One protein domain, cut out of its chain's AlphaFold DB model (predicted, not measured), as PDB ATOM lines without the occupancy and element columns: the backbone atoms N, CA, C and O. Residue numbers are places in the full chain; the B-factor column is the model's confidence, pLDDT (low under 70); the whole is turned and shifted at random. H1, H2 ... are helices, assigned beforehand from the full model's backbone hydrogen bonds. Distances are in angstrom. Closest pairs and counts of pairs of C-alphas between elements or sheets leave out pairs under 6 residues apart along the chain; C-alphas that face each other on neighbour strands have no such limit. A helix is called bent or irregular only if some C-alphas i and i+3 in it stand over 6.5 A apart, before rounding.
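What this domain is: This is residues 218 to 358 of the 362 residues of an uncharacterized protein of Streptomyces sp. SolWspMP-5a-2 (UniProt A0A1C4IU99). Two limbs open from a shared end as a narrow V: one is the helical hairpin of H6 and H7 with H2 packed on it, the other is H3 beside bent H5, and they meet near the starts of H3 and H6. H1 packs on H7, while H4 lies at the second limb's far tip. H2, H6 and H7 make an up-and-down bundle, each running against the one before it. The printed part, all helix, has 141 residues with seven named helices, H1 to H7 in chain order; it is flat, 49 by 43 by 23 A, and only just loose, close to compact, with a radius of gyration of the C-alphas of 17.5 A.

How they stand to each other: Start at H5, residues 272 to 303, one helix by its hydrogen bonds but bent: C-alphas 284 and 287 are 6.8 A apart, and arms H5a, to residue 284, and H5b, from 287, stand at a steep tilt of 42 degrees. H3, residues 239 to 258, touches H5a opposite ways at a shallow tilt of 28 degrees, closest at C-alphas Ala 248 and Ala 283, 4.2 A. The hub H6, residues 308 to 332, touches H3 at a shallow tilt of 30 degrees, closest at C-alphas Ala 239 and Ala 312, 5.4 A. H7, residues 337 to 357, forms a hairpin with H6 at 5 degrees; their closest C-alphas, Phe 332 and Arg 340, are 5.8 A apart. H2, residues 224 to 237, touches H7, closest at C-alphas Val 225 and Ala 353, 5.5 A. H1, residues 218 to 221, touches H7 at C-alphas Gly 219 and Ser 349, their closest, 5.2 A. H4, residues 262 to 265, touches no helix. Every O i to N i+4 pair is within hydrogen-bond range in H2, H3, H5a and H6, against 10 of 13 in H5b and 15 of 17 in H7; H1 and H4 are too short for one.

Where its parts are: Find C-alpha 272 at (210.637, 210.297, 145.291); H5a runs 18.3 A from there, and H5b 25.2 A to C-alpha 303. H6 covers 35.0 A, H3 27.9 A and H2 20.4 A. H7, 30.1 A, ends at (174.430, 209.325, 165.404); it is only just irregular, with C-alphas 343 and 346 6.7 A apart.

The domain as a whole: C-alphas Gly 270 and Gly 305 are farthest apart, 50.5 A. The printed part has no cut and no long link; its mean pLDDT is 86.4, with residue 239 under 70.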
ATOM      1  N   VAL A 218     187.501 206.622 177.051       91.31
ATOM      2  CA  VAL A 218     188.563 207.640 176.987       91.31
ATOM      3  C   VAL A 218     188.398 208.545 175.766       91.31
ATOM      4  O   VAL A 218     188.546 209.757 175.871       91.31
ATOM      5  N   GLY A 219     188.047 207.989 174.604       82.88
ATOM      6  CA  GLY A 219     187.746 208.792 173.418       82.88
ATOM      7  C   GLY A 219     186.568 209.745 173.648       82.88
ATOM      8  O   GLY A 219     186.628 210.909 173.255       82.88
ATOM      9  N   TYR A 220     185.533 209.272 174.344       89.25
ATOM     10  CA  TYR A 220     184.392 210.083 174.757       89.25
ATOM     11  C   TYR A 220     184.808 211.197 175.727       89.25
ATOM     12  O   TYR A 220     184.457 212.350 175.506       89.25
ATOM     13  N   SER A 221     185.617 210.897 176.751       90.12
ATOM     14  CA  SER A 221     186.040 211.908 177.732       90.12
ATOM     15  C   SER A 221     186.973 212.984 177.165       90.12
ATOM     16  O   SER A 221     186.999 214.095 177.685       90.12
ATOM     17  N   ILE A 222     187.712 212.683 176.092       91.69
ATOM     18  CA  ILE A 222     188.565 213.649 175.377       91.69
ATOM     19  C   ILE A 222     187.744 214.520 174.397       91.69
ATOM     20  O   ILE A 222     188.273 215.478 173.839       91.69
ATOM     21  N   GLY A 223     186.454 214.225 174.186       86.38
ATOM     22  CA  GLY A 223     185.601 214.956 173.240       86.38
ATOM     23  C   GLY A 223     185.831 214.565 171.775       86.38
ATOM     24  O   GLY A 223     185.429 215.285 170.865       86.38
ATOM     25  N   ALA A 224     186.462 213.413 171.507       83.44
ATOM     26  CA  ALA A 224     186.662 212.944 170.133       83.44
ATOM     27  C   ALA A 224     185.326 212.703 169.409       83.44
ATOM     28  O   ALA A 224     185.241 212.884 168.196       83.44
ATOM     29  N   VAL A 225     184.286 212.319 170.154       88.00
ATOM     30  CA  VAL A 225     182.941 212.057 169.624       88.00
ATOM     31  C   VAL A 225     182.281 213.322 169.081       88.00
ATOM     32  O   VAL A 225     181.595 213.230 168.071       88.00
ATOM     33  N   ASP A 226     182.528 214.490 169.677       87.50
ATOM     34  CA  ASP A 226     181.946 215.753 169.205       87.50
ATOM     35  C   ASP A 226     182.573 216.178 167.872       87.50
ATOM     36  O   ASP A 226     181.866 216.497 166.919       87.50
ATOM     37  N   VAL A 227     183.901 216.061 167.760       83.00
ATOM     38  CA  VAL A 227     184.637 216.332 166.511       83.00
ATOM     39  C   VAL A 227     184.225 215.354 165.404       83.00
ATOM     40  O   VAL A 227     184.044 215.739 164.248       83.00
ATOM     41  N   LEU A 228     184.055 214.073 165.748       80.88
ATOM     42  CA  LEU A 228     183.555 213.052 164.823       80.88
ATOM     43  C   LEU A 228     182.094 213.308 164.431       80.88
ATOM     44  O   LEU A 228     181.742 213.113 163.271       80.88
ATOM     45  N   GLY A 229     181.265 213.774 165.364       80.81
ATOM     46  CA  GLY A 229     179.873 214.151 165.130       80.81
ATOM     47  C   GLY A 229     179.743 215.323 164.161       80.81
ATOM     48  O   GLY A 229     178.927 215.265 163.247       80.81
ATOM     49  N   GLU A 230     180.600 216.337 164.273       83.88
ATOM     50  CA  GLU A 230     180.638 217.460 163.326       83.88
ATOM     51  C   GLU A 230     181.082 217.005 161.924       83.88
ATOM     52  O   GLU A 230     180.497 217.406 160.912       83.88
ATOM     53  N   CYS A 231     182.037 216.070 161.845       78.44
ATOM     54  CA  CYS A 231     182.396 215.391 160.594       78.44
ATOM     55  C   CYS A 231     181.229 214.578 160.004       78.44
ATOM     56  O   CYS A 231     181.041 214.582 158.791       78.44
ATOM     57  N   LEU A 232     180.436 213.885 160.826       77.19
ATOM     58  CA  LEU A 232     179.262 213.130 160.366       77.19
ATOM     59  C   LEU A 232     178.123 214.057 159.922       77.19
ATOM     60  O   LEU A 232     177.487 213.805 158.904       77.19
ATOM     61  N   TYR A 233     177.902 215.163 160.627       80.44
ATOM     62  CA  TYR A 233     176.903 216.165 160.256       80.44
ATOM     63  C   TYR A 233     177.251 216.858 158.932       80.44
ATOM     64  O   TYR A 233     176.400 217.038 158.058       80.44
ATOM     65  N   THR A 234     178.529 217.198 158.746       77.81
ATOM     66  CA  THR A 234     179.033 217.710 157.465       77.81
ATOM     67  C   THR A 234     179.029 216.640 156.373       77.81
ATOM     68  O   THR A 234     178.839 216.984 155.206       77.81
ATOM     69  N   ALA A 235     179.149 215.352 156.724       74.31
ATOM     70  CA  ALA A 235     178.949 214.239 155.793       74.31
ATOM     71  C   ALA A 235     177.525 214.203 155.246       74.31
ATOM     72  O   ALA A 235     177.346 213.982 154.054       74.31
ATOM     73  N   ASP A 236     176.529 214.448 156.093       75.81
ATOM     74  CA  ASP A 236     175.120 214.413 155.696       75.81
ATOM     75  C   ASP A 236     174.804 215.502 154.651       75.81
ATOM     76  O   ASP A 236     174.131 215.266 153.652       75.81
ATOM     77  N   HIS A 237     175.422 216.676 154.800       78.69
ATOM     78  CA  HIS A 237     175.275 217.804 153.869       78.69
ATOM     79  C   HIS A 237     176.269 217.764 152.692       78.69
ATOM     80  O   HIS A 237     176.185 218.576 151.770       78.69
ATOM     81  N   GLY A 238     177.231 216.840 152.722       74.62
ATOM     82  CA  GLY A 238     178.416 216.838 151.866       74.62
ATOM     83  C   GLY A 238     178.899 215.437 151.507       74.62
ATOM     84  O   GLY A 238     180.102 215.226 151.347       74.62
ATOM     85  N   ALA A 239     177.978 214.481 151.372       69.69
ATOM     86  CA  ALA A 239     178.262 213.057 151.196       69.69
ATOM     87  C   ALA A 239     179.273 212.783 150.078       69.69
ATOM     88  O   ALA A 239     180.238 212.039 150.252       69.69
ATOM     89  N   VAL A 240     179.083 213.456 148.942       78.12
ATOM     90  CA  VAL A 240     179.959 213.352 147.770       78.12
ATOM     91  C   VAL A 240     181.362 213.883 148.076       78.12
ATOM     92  O   VAL A 240     182.351 213.299 147.637       78.12
ATOM     93  N   GLY A 241     181.470 214.951 148.870       78.50
ATOM     94  CA  GLY A 241     182.746 215.538 149.277       78.50
ATOM     95  C   GLY A 241     183.550 214.611 150.187       78.50
ATOM     96  O   GLY A 241     184.738 214.398 149.945       78.50
ATOM     97  N   ILE A 242     182.907 214.003 151.188       75.50
ATOM     98  CA  ILE A 242     183.583 213.086 152.118       75.50
ATOM     99  C   ILE A 242     183.916 211.756 151.446       75.50
ATOM    100  O   ILE A 242     185.046 211.280 151.575       75.50
ATOM    101  N   ALA A 243     182.991 211.186 150.670       75.25
ATOM    102  CA  ALA A 243     183.276 210.006 149.859       75.25
ATOM    103  C   ALA A 243     184.444 210.272 148.895       75.25
ATOM    104  O   ALA A 243     185.371 209.466 148.809       75.25
ATOM    105  N   GLY A 244     184.458 211.441 148.246       80.12
ATOM    106  CA  GLY A 244     185.558 211.900 147.401       80.12
ATOM    107  C   GLY A 244     186.881 212.024 148.152       80.12
ATOM    108  O   GLY A 244     187.902 211.566 147.647       80.12
ATOM    109  N   ALA A 245     186.879 212.571 149.368       81.31
ATOM    110  CA  ALA A 245     188.077 212.700 150.195       81.31
ATOM    111  C   ALA A 245     188.635 211.335 150.636       81.31
ATOM    112  O   ALA A 245     189.839 211.097 150.529       81.31
ATOM    113  N   ILE A 246     187.772 210.414 151.079       81.44
ATOM    114  CA  ILE A 246     188.172 209.049 151.461       81.44
ATOM    115  C   ILE A 246     188.739 208.313 150.247       81.44
ATOM    116  O   ILE A 246     189.806 207.700 150.337       81.44
ATOM    117  N   LEU A 247     188.070 208.413 149.098       84.00
ATOM    118  CA  LEU A 247     188.534 207.791 147.864       84.00
ATOM    119  C   LEU A 247     189.847 208.430 147.385       84.00
ATOM    120  O   LEU A 247     190.735 207.714 146.940       84.00
ATOM    121  N   ALA A 248     190.032 209.742 147.564       87.44
ATOM    122  CA  ALA A 248     191.280 210.441 147.245       87.44
ATOM    123  C   ALA A 248     192.441 209.957 148.113       87.44
ATOM    124  O   ALA A 248     193.526 209.682 147.593       87.44
ATOM    125  N   LEU A 249     192.212 209.787 149.417       84.75
ATOM    126  CA  LEU A 249     193.194 209.212 150.335       84.75
ATOM    127  C   LEU A 249     193.504 207.755 149.978       84.75
ATOM    128  O   LEU A 249     194.675 207.374 149.943       84.75
ATOM    129  N   GLY A 250     192.481 206.957 149.662       83.38
ATOM    130  CA  GLY A 250     192.625 205.564 149.241       83.38
ATOM    131  C   GLY A 250     193.418 205.421 147.939       83.38
ATOM    132  O   GLY A 250     194.402 204.681 147.894       83.38
ATOM    133  N   CYS A 251     193.050 206.174 146.901       86.25
ATOM    134  CA  CYS A 251     193.735 206.198 145.609       86.25
ATOM    135  C   CYS A 251     195.159 206.738 145.733       86.25
ATOM    136  O   CYS A 251     196.081 206.139 145.180       86.25
ATOM    137  N   GLY A 252     195.366 207.815 146.493       88.31
ATOM    138  CA  GLY A 252     196.693 208.358 146.766       88.31
ATOM    139  C   GLY A 252     197.576 207.338 147.485       88.31
ATOM    140  O   GLY A 252     198.684 207.038 147.043       88.31
ATOM    141  N   TYR A 253     197.075 206.718 148.550       86.88
ATOM    142  CA  TYR A 253     197.822 205.696 149.277       86.88
ATOM    143  C   TYR A 253     198.109 204.451 148.420       86.88
ATOM    144  O   TYR A 253     199.225 203.917 148.443       86.88
ATOM    145  N   GLY A 254     197.129 204.001 147.634       86.81
ATOM    146  CA  GLY A 254     197.282 202.910 146.673       86.81
ATOM    147  C   GLY A 254     198.363 203.223 145.640       86.81
ATOM    148  O   GLY A 254     199.302 202.444 145.483       86.81
ATOM    149  N   ALA A 255     198.299 204.402 145.019       92.19
ATOM    150  CA  ALA A 255     199.297 204.900 144.077       92.19
ATOM    151  C   ALA A 255     200.690 205.020 144.719       92.19
ATOM    152  O   ALA A 255     201.694 204.622 144.121       92.19
ATOM    153  N   TRP A 256     200.773 205.478 145.971       94.12
ATOM    154  CA  TRP A 256     202.025 205.520 146.725       94.12
ATOM    155  C   TRP A 256     202.609 204.121 146.940       94.12
ATOM    156  O   TRP A 256     203.819 203.920 146.798       94.12
ATOM    157  N   ARG A 257     201.774 203.126 147.256       92.94
ATOM    158  CA  ARG A 257     202.210 201.731 147.426       92.94
ATOM    159  C   ARG A 257     202.634 201.091 146.109       92.94
ATOM    160  O   ARG A 257     203.723 200.523 146.060       92.94
ATOM    161  N   LEU A 258     201.828 201.230 145.060       91.00
ATOM    162  CA  LEU A 258     202.118 200.731 143.713       91.00
ATOM    163  C   LEU A 258     203.422 201.320 143.171       91.00
ATOM    164  O   LEU A 258     204.287 200.580 142.704       91.00
ATOM    165  N   SER A 259     203.619 202.627 143.339       93.44
ATOM    166  CA  SER A 259     204.836 203.317 142.900       93.44
ATOM    167  C   SER A 259     206.095 202.952 143.697       93.44
ATOM    168  O   SER A 259     207.204 203.262 143.273       93.44
ATOM    169  N   GLY A 260     205.947 202.283 144.845       87.75
ATOM    170  CA  GLY A 260     207.064 201.757 145.634       87.75
ATOM    171  C   GLY A 260     207.559 200.382 145.205       87.75
ATOM    172  O   GLY A 260     208.572 199.926 145.727       87.75
ATOM    173  N   THR A 261     206.859 199.709 144.293       94.94
ATOM    174  CA  THR A 261     207.303 198.415 143.768       94.94
ATOM    175  C   THR A 261     208.505 198.607 142.843       94.94
ATOM    176  O   THR A 261     208.555 199.570 142.081       94.94
ATOM    177  N   HIS A 262     209.480 197.692 142.886       94.31
ATOM    178  CA  HIS A 262     210.712 197.805 142.088       94.31
ATOM    179  C   HIS A 262     210.451 197.939 140.581       94.31
ATOM    180  O   HIS A 262     211.193 198.631 139.892       94.31
ATOM    181  N   VAL A 263     209.373 197.320 140.088       93.88
ATOM    182  CA  VAL A 263     208.961 197.372 138.678       93.88
ATOM    183  C   VAL A 263     208.505 198.775 138.276       93.88
ATOM    184  O   VAL A 263     208.847 199.250 137.203       93.88
ATOM    185  N   VAL A 264     207.744 199.455 139.134       91.12
ATOM    186  CA  VAL A 264     207.240 200.802 138.840       91.12
ATOM    187  C   VAL A 264     208.330 201.844 139.107       91.12
ATOM    188  O   VAL A 264     208.504 202.780 138.330       91.12
ATOM    189  N   ALA A 265     209.140 201.644 140.149       92.12
ATOM    190  CA  ALA A 265     210.234 202.539 140.511       92.12
ATOM    191  C   ALA A 265     211.337 202.642 139.440       92.12
ATOM    192  O   ALA A 265     211.991 203.678 139.364       92.12
ATOM    193  N   SER A 266     211.542 201.612 138.610       94.88
ATOM    194  CA  SER A 266     212.503 201.671 137.498       94.88
ATOM    195  C   SER A 266     212.004 202.500 136.309       94.88
ATOM    196  O   SER A 266     212.816 202.984 135.523       94.88
ATOM    197  N   ILE A 267     210.687 202.679 136.184       95.19
ATOM    198  CA  ILE A 267     210.045 203.388 135.070       95.19
ATOM    199  C   ILE A 267     209.835 204.871 135.405       95.19
ATOM    200  O   ILE A 267     209.860 205.707 134.504       95.19
ATOM    201  N   LEU A 268     209.637 205.227 136.681       93.62
ATOM    202  CA  LEU A 268     209.407 206.619 137.072       93.62
ATOM    203  C   LEU A 268     210.722 207.419 137.137       93.62
ATOM    204  O   LEU A 268     211.546 207.174 138.025       93.62
ATOM    205  N   PRO A 269     210.904 208.446 136.289       88.19
ATOM    206  CA  PRO A 269     212.029 209.357 136.431       88.19
ATOM    207  C   PRO A 269     211.885 210.193 137.716       88.19
ATOM    208  O   PRO A 269     210.799 210.648 138.071       88.19
ATOM    209  N   GLY A 270     212.997 210.416 138.422       89.19
ATOM    210  CA  GLY A 270     213.045 211.337 139.567       89.19
ATOM    211  C   GLY A 270     212.724 210.734 140.941       89.19
ATOM    212  O   GLY A 270     212.522 211.487 141.896       89.19
ATOM    213  N   GLY A 271     212.685 209.403 141.077       92.38
ATOM    214  CA  GLY A 271     212.610 208.721 142.377       92.38
ATOM    215  C   GLY A 271     211.414 209.168 143.228       92.38
ATOM    216  O   GLY A 271     210.261 208.955 142.856       92.38
ATOM    217  N   LEU A 272     211.679 209.800 144.378       91.69
ATOM    218  CA  LEU A 272     210.637 210.297 145.291       91.69
ATOM    219  C   LEU A 272     209.705 211.334 144.644       91.69
ATOM    220  O   LEU A 272     208.510 211.326 144.936       91.69
ATOM    221  N   VAL A 273     210.219 212.186 143.749       94.88
ATOM    222  CA  VAL A 273     209.415 213.226 143.081       94.88
ATOM    223  C   VAL A 273     208.396 212.584 142.144       94.88
ATOM    224  O   VAL A 273     207.215 212.919 142.205       94.88
ATOM    225  N   GLY A 274     208.818 211.594 141.351       93.38
ATOM    226  CA  GLY A 274     207.909 210.833 140.494       93.38
ATOM    227  C   GLY A 274     206.805 210.149 141.303       93.38
ATOM    228  O   GLY A 274     205.630 210.227 140.942       93.38
ATOM    229  N   ARG A 275     207.152 209.540 142.446       94.44
ATOM    230  CA  ARG A 275     206.162 208.909 143.338       94.44
ATOM    231  C   ARG A 275     205.153 209.912 143.889       94.44
ATOM    232  O   ARG A 275     203.962 209.602 143.922       94.44
ATOM    233  N   ALA A 276     205.601 211.101 144.293       93.69
ATOM    234  CA  ALA A 276     204.711 212.160 144.764       93.69
ATOM    235  C   ALA A 276     203.742 212.619 143.661       93.69
ATOM    236  O   ALA A 276     202.547 212.739 143.921       93.69
ATOM    237  N   VAL A 277     204.219 212.784 142.422       95.44
ATOM    238  CA  VAL A 277     203.377 213.176 141.275       95.44
ATOM    239  C   VAL A 277     202.331 212.110 140.951       95.44
ATOM    240  O   VAL A 277     201.157 212.441 140.811       95.44
ATOM    241  N   VAL A 278     202.711 210.829 140.892       94.44
ATOM    242  CA  VAL A 278     201.755 209.733 140.632       94.44
ATOM    243  C   VAL A 278     200.724 209.611 141.754       94.44
ATOM    244  O   VAL A 278     199.551 209.352 141.497       94.44
ATOM    245  N   THR A 279     201.137 209.860 142.995       93.62
ATOM    246  CA  THR A 279     200.237 209.888 144.154       93.62
ATOM    247  C   THR A 279     199.242 211.042 144.069       93.62
ATOM    248  O   THR A 279     198.047 210.828 144.263       93.62
ATOM    249  N   ALA A 280     199.713 212.244 143.724       92.81
ATOM    250  CA  ALA A 280     198.861 213.413 143.526       92.81
ATOM    251  C   ALA A 280     197.888 213.214 142.352       92.81
ATOM    252  O   ALA A 280     196.706 213.525 142.484       92.81
ATOM    253  N   MET A 281     198.351 212.624 141.244       92.50
ATOM    254  CA  MET A 281     197.480 212.250 140.127       92.50
ATOM    255  C   MET A 281     196.405 211.261 140.574       92.50
ATOM    256  O   MET A 281     195.226 211.518 140.354       92.50
ATOM    257  N   GLY A 282     196.778 210.182 141.268       90.31
ATOM    258  CA  GLY A 282     195.818 209.211 141.801       90.31
ATOM    259  C   GLY A 282     194.769 209.854 142.711       90.31
ATOM    260  O   GLY A 282     193.580 209.583 142.562       90.31
ATOM    261  N   ALA A 283     195.186 210.765 143.595       92.00
ATOM    262  CA  ALA A 283     194.272 211.516 144.452       92.00
ATOM    263  C   ALA A 283     193.336 212.443 143.651       92.00
ATOM    264  O   ALA A 283     192.166 212.572 143.999       92.00
ATOM    265  N   SER A 284     193.815 213.045 142.557       92.25
ATOM    266  CA  SER A 284     193.015 213.954 141.722       92.25
ATOM    267  C   SER A 284     191.924 213.262 140.895       92.25
ATOM    268  O   SER A 284     190.942 213.907 140.545       92.25
ATOM    269  N   TYR A 285     192.050 211.958 140.617       91.44
ATOM    270  CA  TYR A 285     191.015 211.188 139.906       91.44
ATOM    271  C   TYR A 285     189.831 210.794 140.797       91.44
ATOM    272  O   TYR A 285     188.750 210.482 140.297       91.44
ATOM    273  N   ALA A 286     190.017 210.811 142.115       87.69
ATOM    274  CA  ALA A 286     189.025 210.307 143.048       87.69
ATOM    275  C   ALA A 286     187.681 211.060 143.065       87.69
ATOM    276  O   ALA A 286     186.653 210.383 143.125       87.69
ATOM    277  N   PRO A 287     187.621 212.402 142.951       84.00
ATOM    278  CA  PRO A 287     186.345 213.117 142.935       84.00
ATOM    279  C   PRO A 287     185.428 212.697 141.777       84.00
ATOM    280  O   PRO A 287     184.216 212.635 141.955       84.00
ATOM    281  N   GLY A 288     185.999 212.358 140.614       87.88
ATOM    282  CA  GLY A 288     185.222 211.900 139.458       87.88
ATOM    283  C   GLY A 288     184.593 210.523 139.681       87.88
ATOM    284  O   GLY A 288     183.424 210.316 139.375       87.88
ATOM    285  N   ILE A 289     185.348 209.597 140.278       86.81
ATOM    286  CA  ILE A 289     184.872 208.234 140.566       86.81
ATOM    287  C   ILE A 289     183.868 208.236 141.724       86.81
ATOM    288  O   ILE A 289     182.933 207.438 141.728       86.81
ATOM    289  N   ALA A 290     184.034 209.132 142.698       85.75
ATOM    290  CA  ALA A 290     183.149 209.213 143.854       85.75
ATOM    291  C   ALA A 290     181.690 209.489 143.459       85.75
ATOM    292  O   ALA A 290     180.789 208.897 144.046       85.75
ATOM    293  N   HIS A 291     181.453 210.322 142.441       84.12
ATOM    294  CA  HIS A 291     180.097 210.621 141.977       84.12
ATOM    295  C   HIS A 291     179.407 209.388 141.367       84.12
ATOM    296  O   HIS A 291     178.253 209.101 141.682       84.12
ATOM    297  N   GLU A 292     180.127 208.625 140.540       88.44
ATOM    298  CA  GLU A 292     179.635 207.366 139.961       88.44
ATOM    299  C   GLU A 292     179.392 206.314 141.048       88.44
ATOM    300  O   GLU A 292     178.347 205.664 141.076       88.44
ATOM    301  N   LEU A 293     180.328 206.183 141.993       81.50
ATOM    302  CA  LEU A 293     180.231 205.208 143.075       81.50
ATOM    303  C   LEU A 293     179.012 205.476 143.964       81.50
ATOM    304  O   LEU A 293     178.277 204.542 144.265       81.50
ATOM    305  N   VAL A 294     178.778 206.736 144.353       83.56
ATOM    306  CA  VAL A 294     177.603 207.129 145.150       83.56
ATOM    307  C   VAL A 294     176.314 206.910 144.359       83.56
ATOM    308  O   VAL A 294     175.337 206.438 144.934       83.56
ATOM    309  N   GLY A 295     176.310 207.169 143.046       86.12
ATOM    310  CA  GLY A 295     175.164 206.876 142.183       86.12
ATOM    311  C   GLY A 295     174.811 205.387 142.159       86.12
ATOM    312  O   GLY A 295     173.655 205.017 142.365       86.12
ATOM    313  N   VAL A 296     175.814 204.526 141.981       88.94
ATOM    314  CA  VAL A 296     175.643 203.066 141.999       88.94
ATOM    315  C   VAL A 296     175.198 202.584 143.380       88.94
ATOM    316  O   VAL A 296     174.259 201.797 143.493       88.94
ATOM    317  N   LEU A 297     175.822 203.080 144.450       86.06
ATOM    318  CA  LEU A 297     175.448 202.710 145.813       86.06
ATOM    319  C   LEU A 297     174.045 203.191 146.190       86.06
ATOM    320  O   LEU A 297     173.356 202.482 146.911       86.06
ATOM    321  N   GLY A 298     173.599 204.341 145.684       87.12
ATOM    322  CA  GLY A 298     172.227 204.816 145.854       87.12
ATOM    323  C   GLY A 298     171.212 203.892 145.179       87.12
ATOM    324  O   GLY A 298     170.191 203.563 145.779       87.12
ATOM    325  N   GLN A 299     171.524 203.390 143.978       89.56
ATOM    326  CA  GLN A 299     170.680 202.404 143.291       89.56
ATOM    327  C   GLN A 299     170.583 201.094 144.079       89.56
ATOM    328  O   GLN A 299     169.490 200.551 144.223       89.56
ATOM    329  N   TYR A 300     171.702 200.600 144.620       91.12
ATOM    330  CA  TYR A 300     171.698 199.380 145.432       91.12
ATOM    331  C   TYR A 300     171.076 199.576 146.818       91.12
ATOM    332  O   TYR A 300     170.370 198.694 147.304       91.12
ATOM    333  N   GLY A 301     171.299 200.737 147.434       87.88
ATOM    334  CA  GLY A 301     170.739 201.106 148.730       87.88
ATOM    335  C   GLY A 301     169.219 201.165 148.704       87.88
ATOM    336  O   GLY A 301     168.584 200.696 149.646       87.88
ATOM    337  N   HIS A 302     168.634 201.603 147.587       86.81
ATOM    338  CA  HIS A 302     167.185 201.616 147.418       86.81
ATOM    339  C   HIS A 302     166.563 200.212 147.526       86.81
ATOM    340  O   HIS A 302     165.523 200.057 148.159       86.81
ATOM    341  N   TYR A 303     167.228 199.167 147.011       87.81
ATOM    342  CA  TYR A 303     166.751 197.783 147.166       87.81
ATOM    343  C   TYR A 303     166.819 197.274 148.610       87.81
ATOM    344  O   TYR A 303     166.076 196.368 148.973       87.81
ATOM    345  N   ALA A 304     167.700 197.846 149.430       87.38
ATOM    346  CA  ALA A 304     167.811 197.536 150.851       87.38
ATOM    347  C   ALA A 304     166.910 198.431 151.728       87.38
ATOM    348  O   ALA A 304     166.953 198.320 152.951       87.38
ATOM    349  N   GLY A 305     166.116 199.325 151.124       89.25
ATOM    350  CA  GLY A 305     165.296 200.301 151.843       89.25
ATOM    351  C   GLY A 305     166.098 201.441 152.480       89.25
ATOM    352  O   GLY A 305     165.571 202.150 153.333       89.25
ATOM    353  N   LEU A 306     167.366 201.632 152.093       86.94
ATOM    354  CA  LEU A 306     168.176 202.751 152.569       86.94
ATOM    355  C   LEU A 306     167.915 203.999 151.722       86.94
ATOM    356  O   LEU A 306     168.051 203.989 150.498       86.94
ATOM    357  N   ASP A 307     167.609 205.096 152.410       84.81
ATOM    358  CA  ASP A 307     167.590 206.435 151.829       84.81
ATOM    359  C   ASP A 307     169.008 206.849 151.360       84.81
ATOM    360  O   ASP A 307     169.999 206.376 151.934       84.81
ATOM    361  N   PRO A 308     169.163 207.741 150.358       80.50
ATOM    362  CA  PRO A 308     170.475 208.212 149.912       80.50
ATOM    363  C   PRO A 308     171.345 208.785 151.042       80.50
ATOM    364  O   PRO A 308     172.565 208.603 151.023       80.50
ATOM    365  N   SER A 309     170.729 209.412 152.051       80.88
ATOM    366  CA  SER A 309     171.417 209.874 153.267       80.88
ATOM    367  C   SER A 309     171.992 208.711 154.090       80.88
ATOM    368  O   SER A 309     173.152 208.740 154.507       80.88
ATOM    369  N   GLY A 310     171.232 207.623 154.242       82.94
ATOM    370  CA  GLY A 310     171.673 206.403 154.919       82.94
ATOM    371  C   GLY A 310     172.845 205.732 154.205       82.94
ATOM    372  O   GLY A 310     173.811 205.320 154.847       82.94
ATOM    373  N   VAL A 311     172.812 205.686 152.871       83.75
ATOM    374  CA  VAL A 311     173.920 205.160 152.058       83.75
ATOM    375  C   VAL A 311     175.180 206.007 152.233       83.75
ATOM    376  O   VAL A 311     176.265 205.458 152.430       83.75
ATOM    377  N   ALA A 312     175.055 207.335 152.214       78.88
ATOM    378  CA  ALA A 312     176.173 208.245 152.444       78.88
ATOM    379  C   ALA A 312     176.821 208.042 153.820       78.88
ATOM    380  O   ALA A 312     178.047 207.920 153.916       78.88
ATOM    381  N   LEU A 313     176.006 207.942 154.872       80.06
ATOM    382  CA  LEU A 313     176.473 207.653 156.228       80.06
ATOM    383  C   LEU A 313     177.148 206.285 156.316       80.06
ATOM    384  O   LEU A 313     178.184 206.152 156.970       80.06
ATOM    385  N   LEU A 314     176.619 205.272 155.628       83.56
ATOM    386  CA  LEU A 314     177.202 203.930 155.604       83.56
ATOM    387  C   LEU A 314     178.569 203.933 154.909       83.56
ATOM    388  O   LEU A 314     179.526 203.356 155.424       83.56
ATOM    389  N   VAL A 315     178.707 204.643 153.789       83.50
ATOM    390  CA  VAL A 315     179.993 204.804 153.088       83.50
ATOM    391  C   VAL A 315     181.000 205.557 153.945       83.50
ATOM    392  O   VAL A 315     182.138 205.108 154.086       83.50
ATOM    393  N   ALA A 316     180.595 206.682 154.533       82.00
ATOM    394  CA  ALA A 316     181.471 207.501 155.363       82.00
ATOM    395  C   ALA A 316     181.931 206.734 156.611       82.00
ATOM    396  O   ALA A 316     183.128 206.691 156.903       82.00
ATOM    397  N   SER A 317     181.003 206.069 157.304       83.12
ATOM    398  CA  SER A 317     181.301 205.264 158.494       83.12
ATOM    399  C   SER A 317     182.169 204.055 158.160       83.12
ATOM    400  O   SER A 317     183.173 203.832 158.830       83.12
ATOM    401  N   THR A 318     181.865 203.313 157.093       84.38
ATOM    402  CA  THR A 318     182.675 202.159 156.669       84.38
ATOM    403  C   THR A 318     184.063 202.600 156.221       84.38
ATOM    404  O   THR A 318     185.055 201.965 156.574       84.38
ATOM    405  N   GLY A 319     184.166 203.712 155.492       83.31
ATOM    406  CA  GLY A 319     185.441 204.279 155.063       83.31
ATOM    407  C   GLY A 319     186.291 204.758 156.238       83.31
ATOM    408  O   GLY A 319     187.482 204.449 156.301       83.31
ATOM    409  N   MET A 320     185.685 205.448 157.205       83.31
ATOM    410  CA  MET A 320     186.373 205.921 158.403       83.31
ATOM    411  C   MET A 320     186.759 204.755 159.322       83.31
ATOM    412  O   MET A 320     187.940 204.576 159.613       83.31
ATOM    413  N   CYS A 321     185.807 203.919 159.735       85.12
ATOM    414  CA  CYS A 321     186.048 202.797 160.643       85.12
ATOM    415  C   CYS A 321     186.935 201.726 160.006       85.12
ATOM    416  O   CYS A 321     187.896 201.281 160.631       85.12
ATOM    417  N   GLY A 322     186.666 201.343 158.757       84.50
ATOM    418  CA  GLY A 322     187.470 200.374 158.014       84.50
ATOM    419  C   GLY A 322     188.868 200.902 157.701       84.50
ATOM    420  O   GLY A 322     189.849 200.177 157.862       84.50
ATOM    421  N   GLY A 323     188.984 202.181 157.335       83.25
ATOM    422  CA  GLY A 323     190.268 202.842 157.102       83.25
ATOM    423  C   GLY A 323     191.119 202.924 158.368       83.25
ATOM    424  O   GLY A 323     192.296 202.558 158.336       83.25
ATOM    425  N   LEU A 324     190.526 203.335 159.496       83.19
ATOM    426  CA  LEU A 324     191.201 203.337 160.794       83.19
ATOM    427  C   LEU A 324     191.581 201.922 161.213       83.19
ATOM    428  O   LEU A 324     192.729 201.706 161.585       83.19
ATOM    429  N   TYR A 325     190.658 200.962 161.118       85.69
ATOM    430  CA  TYR A 325     190.923 199.563 161.453       85.69
ATOM    431  C   TYR A 325     192.128 199.045 160.680       85.69
ATOM    432  O   TYR A 325     193.084 198.557 161.274       85.69
ATOM    433  N   TRP A 326     192.135 199.249 159.366       86.19
ATOM    434  CA  TRP A 326     193.214 198.813 158.499       86.19
ATOM    435  C   TRP A 326     194.545 199.521 158.796       86.19
ATOM    436  O   TRP A 326     195.605 198.889 158.817       86.19
ATOM    437  N   ALA A 327     194.512 200.833 159.047       81.94
ATOM    438  CA  ALA A 327     195.700 201.607 159.396       81.94
ATOM    439  C   ALA A 327     196.286 201.170 160.747       81.94
ATOM    440  O   ALA A 327     197.511 201.059 160.879       81.94
ATOM    441  N   ILE A 328     195.422 200.902 161.727       84.31
ATOM    442  CA  ILE A 328     195.801 200.438 163.060       84.31
ATOM    443  C   ILE A 328     196.370 199.025 162.963       84.31
ATOM    444  O   ILE A 328     197.498 198.792 163.391       84.31
ATOM    445  N   ASP A 329     195.633 198.104 162.353       85.88
ATOM    446  CA  ASP A 329     196.014 196.699 162.264       85.88
ATOM    447  C   ASP A 329     197.366 196.537 161.560       85.88
ATOM    448  O   ASP A 329     198.322 195.989 162.116       85.88
ATOM    449  N   ARG A 330     197.531 197.164 160.391       84.69
ATOM    450  CA  ARG A 330     198.764 197.022 159.611       84.69
ATOM    451  C   ARG A 330     199.980 197.683 160.261       84.69
ATOM    452  O   ARG A 330     201.100 197.203 160.080       84.69
ATOM    453  N   ARG A 331     199.810 198.819 160.948       85.56
ATOM    454  CA  ARG A 331     200.941 199.594 161.497       85.56
ATOM    455  C   ARG A 331     201.301 199.188 162.923       85.56
ATOM    456  O   ARG A 331     202.475 199.255 163.288       85.56
ATOM    457  N   PHE A 332     200.323 198.765 163.717       86.56
ATOM    458  CA  PHE A 332     200.503 198.480 165.140       86.56
ATOM    459  C   PHE A 332     200.606 196.982 165.448       86.56
ATOM    460  O   PHE A 332     200.751 196.621 166.617       86.56
ATOM    461  N   ARG A 333     200.647 196.100 164.432       85.94
ATOM    462  CA  ARG A 333     200.862 194.656 164.637       85.94
ATOM    463  C   ARG A 333     202.162 194.324 165.383       85.94
ATOM    464  O   ARG A 333     202.185 193.318 166.066       85.94
ATOM    465  N   TYR A 334     203.190 195.169 165.356       90.81
ATOM    466  CA  TYR A 334     204.453 194.918 166.080       90.81
ATOM    467  C   TYR A 334     204.743 195.924 167.203       90.81
ATOM    468  O   TYR A 334     205.854 195.975 167.721       90.81
ATOM    469  N   GLN A 335     203.776 196.777 167.542       92.12
ATOM    470  CA  GLN A 335     203.950 197.810 168.565       92.12
ATOM    471  C   GLN A 335     203.602 197.271 169.960       92.12
ATOM    472  O   GLN A 335     202.773 196.360 170.064       92.12
ATOM    473  N   PRO A 336     204.185 197.839 171.036       93.56
ATOM    474  CA  PRO A 336     203.874 197.418 172.395       93.56
ATOM    475  C   PRO A 336     202.384 197.611 172.688       93.56
ATOM    476  O   PRO A 336     201.717 198.478 172.107       93.56
ATOM    477  N   TRP A 337     201.860 196.807 173.613       86.94
ATOM    478  CA  TRP A 337     200.427 196.717 173.901       86.94
ATOM    479  C   TRP A 337     199.778 198.083 174.190       86.94
ATOM    480  O   TRP A 337     198.661 198.342 173.748       86.94
ATOM    481  N   PHE A 338     200.502 198.987 174.857       90.00
ATOM    482  CA  PHE A 338     200.015 200.325 175.185       90.00
ATOM    483  C   PHE A 338     199.808 201.198 173.939       90.00
ATOM    484  O   PHE A 338     198.799 201.891 173.827       90.00
ATOM    485  N   LEU A 339     200.713 201.124 172.956       89.44
ATOM    486  CA  LEU A 339     200.539 201.825 171.679       89.44
ATOM    487  C   LEU A 339     199.373 201.239 170.882       89.44
ATOM    488  O   LEU A 339     198.620 201.992 170.270       89.44
ATOM    489  N   ARG A 340     199.196 199.912 170.913       88.31
ATOM    490  CA  ARG A 340     198.020 199.250 170.326       88.31
ATOM    491  C   ARG A 340     196.723 199.716 170.996       88.31
ATOM    492  O   ARG A 340     195.749 199.958 170.293       88.31
ATOM    493  N   TRP A 341     196.709 199.873 172.323       89.69
ATOM    494  CA  TRP A 341     195.558 200.409 173.059       89.69
ATOM    495  C   TRP A 341     195.249 201.853 172.648       89.69
ATOM    496  O   TRP A 341     194.128 202.137 172.232       89.69
ATOM    497  N   LEU A 342     196.254 202.737 172.663       89.25
ATOM    498  CA  LEU A 342     196.100 204.136 172.251       89.25
ATOM    499  C   LEU A 342     195.617 204.265 170.803       89.25
ATOM    500  O   LEU A 342     194.734 205.069 170.516       89.25
ATOM    501  N   ALA A 343     196.151 203.450 169.892       87.44
ATOM    502  CA  ALA A 343     195.747 203.454 168.491       87.44
ATOM    503  C   ALA A 343     194.276 203.054 168.296       87.44
ATOM    504  O   ALA A 343     193.659 203.490 167.329       87.44
ATOM    505  N   ARG A 344     193.685 202.275 169.216       87.19
ATOM    506  CA  ARG A 344     192.264 201.894 169.164       87.19
ATOM    507  C   ARG A 344     191.310 202.964 169.689       87.19
ATOM    508  O   ARG A 344     190.134 202.880 169.353       87.19
ATOM    509  N   ILE A 345     191.775 203.965 170.442       89.12
ATOM    510  CA  ILE A 345     190.932 205.076 170.931       89.12
ATOM    511  C   ILE A 345     190.150 205.752 169.792       89.12
ATOM    512  O   ILE A 345     188.925 205.781 169.889       89.12
ATOM    513  N   PRO A 346     190.783 206.229 168.697       84.94
ATOM    514  CA  PRO A 346     190.054 206.896 167.618       84.94
ATOM    515  C   PRO A 346     189.074 205.965 166.884       84.94
ATOM    516  O   PRO A 346     188.025 206.409 166.424       84.94
ATOM    517  N   LEU A 347     189.376 204.664 166.800       86.12
ATOM    518  CA  LEU A 347     188.476 203.673 166.203       86.12
ATOM    519  C   LEU A 347     187.255 203.434 167.091       86.12
ATOM    520  O   LEU A 347     186.126 203.427 166.609       86.12
ATOM    521  N   ALA A 348     187.480 203.268 168.391       88.44
ATOM    522  CA  ALA A 348     186.421 203.058 169.362       88.44
ATOM    523  C   ALA A 348     185.511 204.294 169.468       88.44
ATOM    524  O   ALA A 348     184.293 204.143 169.523       88.44
ATOM    525  N   SER A 349     186.073 205.508 169.411       86.44
ATOM    526  CA  SER A 349     185.283 206.743 169.358       86.44
ATOM    527  C   SER A 349     184.518 206.900 168.046       86.44
ATOM    528  O   SER A 349     183.385 207.366 168.080       86.44
ATOM    529  N   ALA A 350     185.088 206.491 166.905       85.62
ATOM    530  CA  ALA A 350     184.385 206.509 165.621       85.62
ATOM    531  C   ALA A 350     183.188 205.549 165.626       85.62
ATOM    532  O   ALA A 350     182.090 205.948 165.255       85.62
ATOM    533  N   LEU A 351     183.362 204.321 166.126       85.94
ATOM    534  CA  LEU A 351     182.255 203.374 166.288       85.94
ATOM    535  C   LEU A 351     181.187 203.904 167.246       85.94
ATOM    536  O   LEU A 351     180.002 203.815 166.943       85.94
ATOM    537  N   LEU A 352     181.596 204.486 168.376       85.75
ATOM    538  CA  LEU A 352     180.667 205.077 169.335       85.75
ATOM    539  C   LEU A 352     179.877 206.233 168.706       85.75
ATOM    540  O   LEU A 352     178.664 206.294 168.876       85.75
ATOM    541  N   ALA A 353     180.538 207.109 167.946       85.31
ATOM    542  CA  ALA A 353     179.883 208.193 167.220       85.31
ATOM    543  C   ALA A 353     178.891 207.649 166.182       85.31
ATOM    544  O   ALA A 353     177.755 208.102 166.137       85.31
ATOM    545  N   VAL A 354     179.270 206.629 165.408       83.62
ATOM    546  CA  VAL A 354     178.366 205.988 164.439       83.62
ATOM    547  C   VAL A 354     177.150 205.385 165.134       83.62
ATOM    548  O   VAL A 354     176.048 205.542 164.635       83.62
ATOM    549  N   VAL A 355     177.314 204.741 166.291       86.06
ATOM    550  CA  VAL A 355     176.185 204.176 167.049       86.06
ATOM    551  C   VAL A 355     175.281 205.272 167.621       86.06
ATOM    552  O   VAL A 355     174.063 205.128 167.583       86.06
ATOM    553  N   LEU A 356     175.851 206.367 168.134       85.00
ATOM    554  CA  LEU A 356     175.089 207.476 168.723       85.00
ATOM    555  C   LEU A 356     174.364 208.336 167.680       85.00
ATOM    556  O   LEU A 356     173.281 208.841 167.962       85.00
ATOM    557  N   TYR A 357     174.959 208.507 166.499       80.38
ATOM    558  CA  TYR A 357     174.430 209.325 165.404       80.38
ATOM    559  C   TYR A 357     173.812 208.496 164.272       80.38
ATOM    560  O   TYR A 357     173.418 209.060 163.252       80.38
ATOM    561  N   ALA A 358     173.712 207.171 164.429       77.62
ATOM    562  CA  ALA A 358     172.978 206.343 163.486       77.62
ATOM    563  C   ALA A 358     171.534 206.863 163.419       77.62
ATOM    564  O   ALA A 358     170.896 207.010 164.468       77.62
TER     565      ALA A 358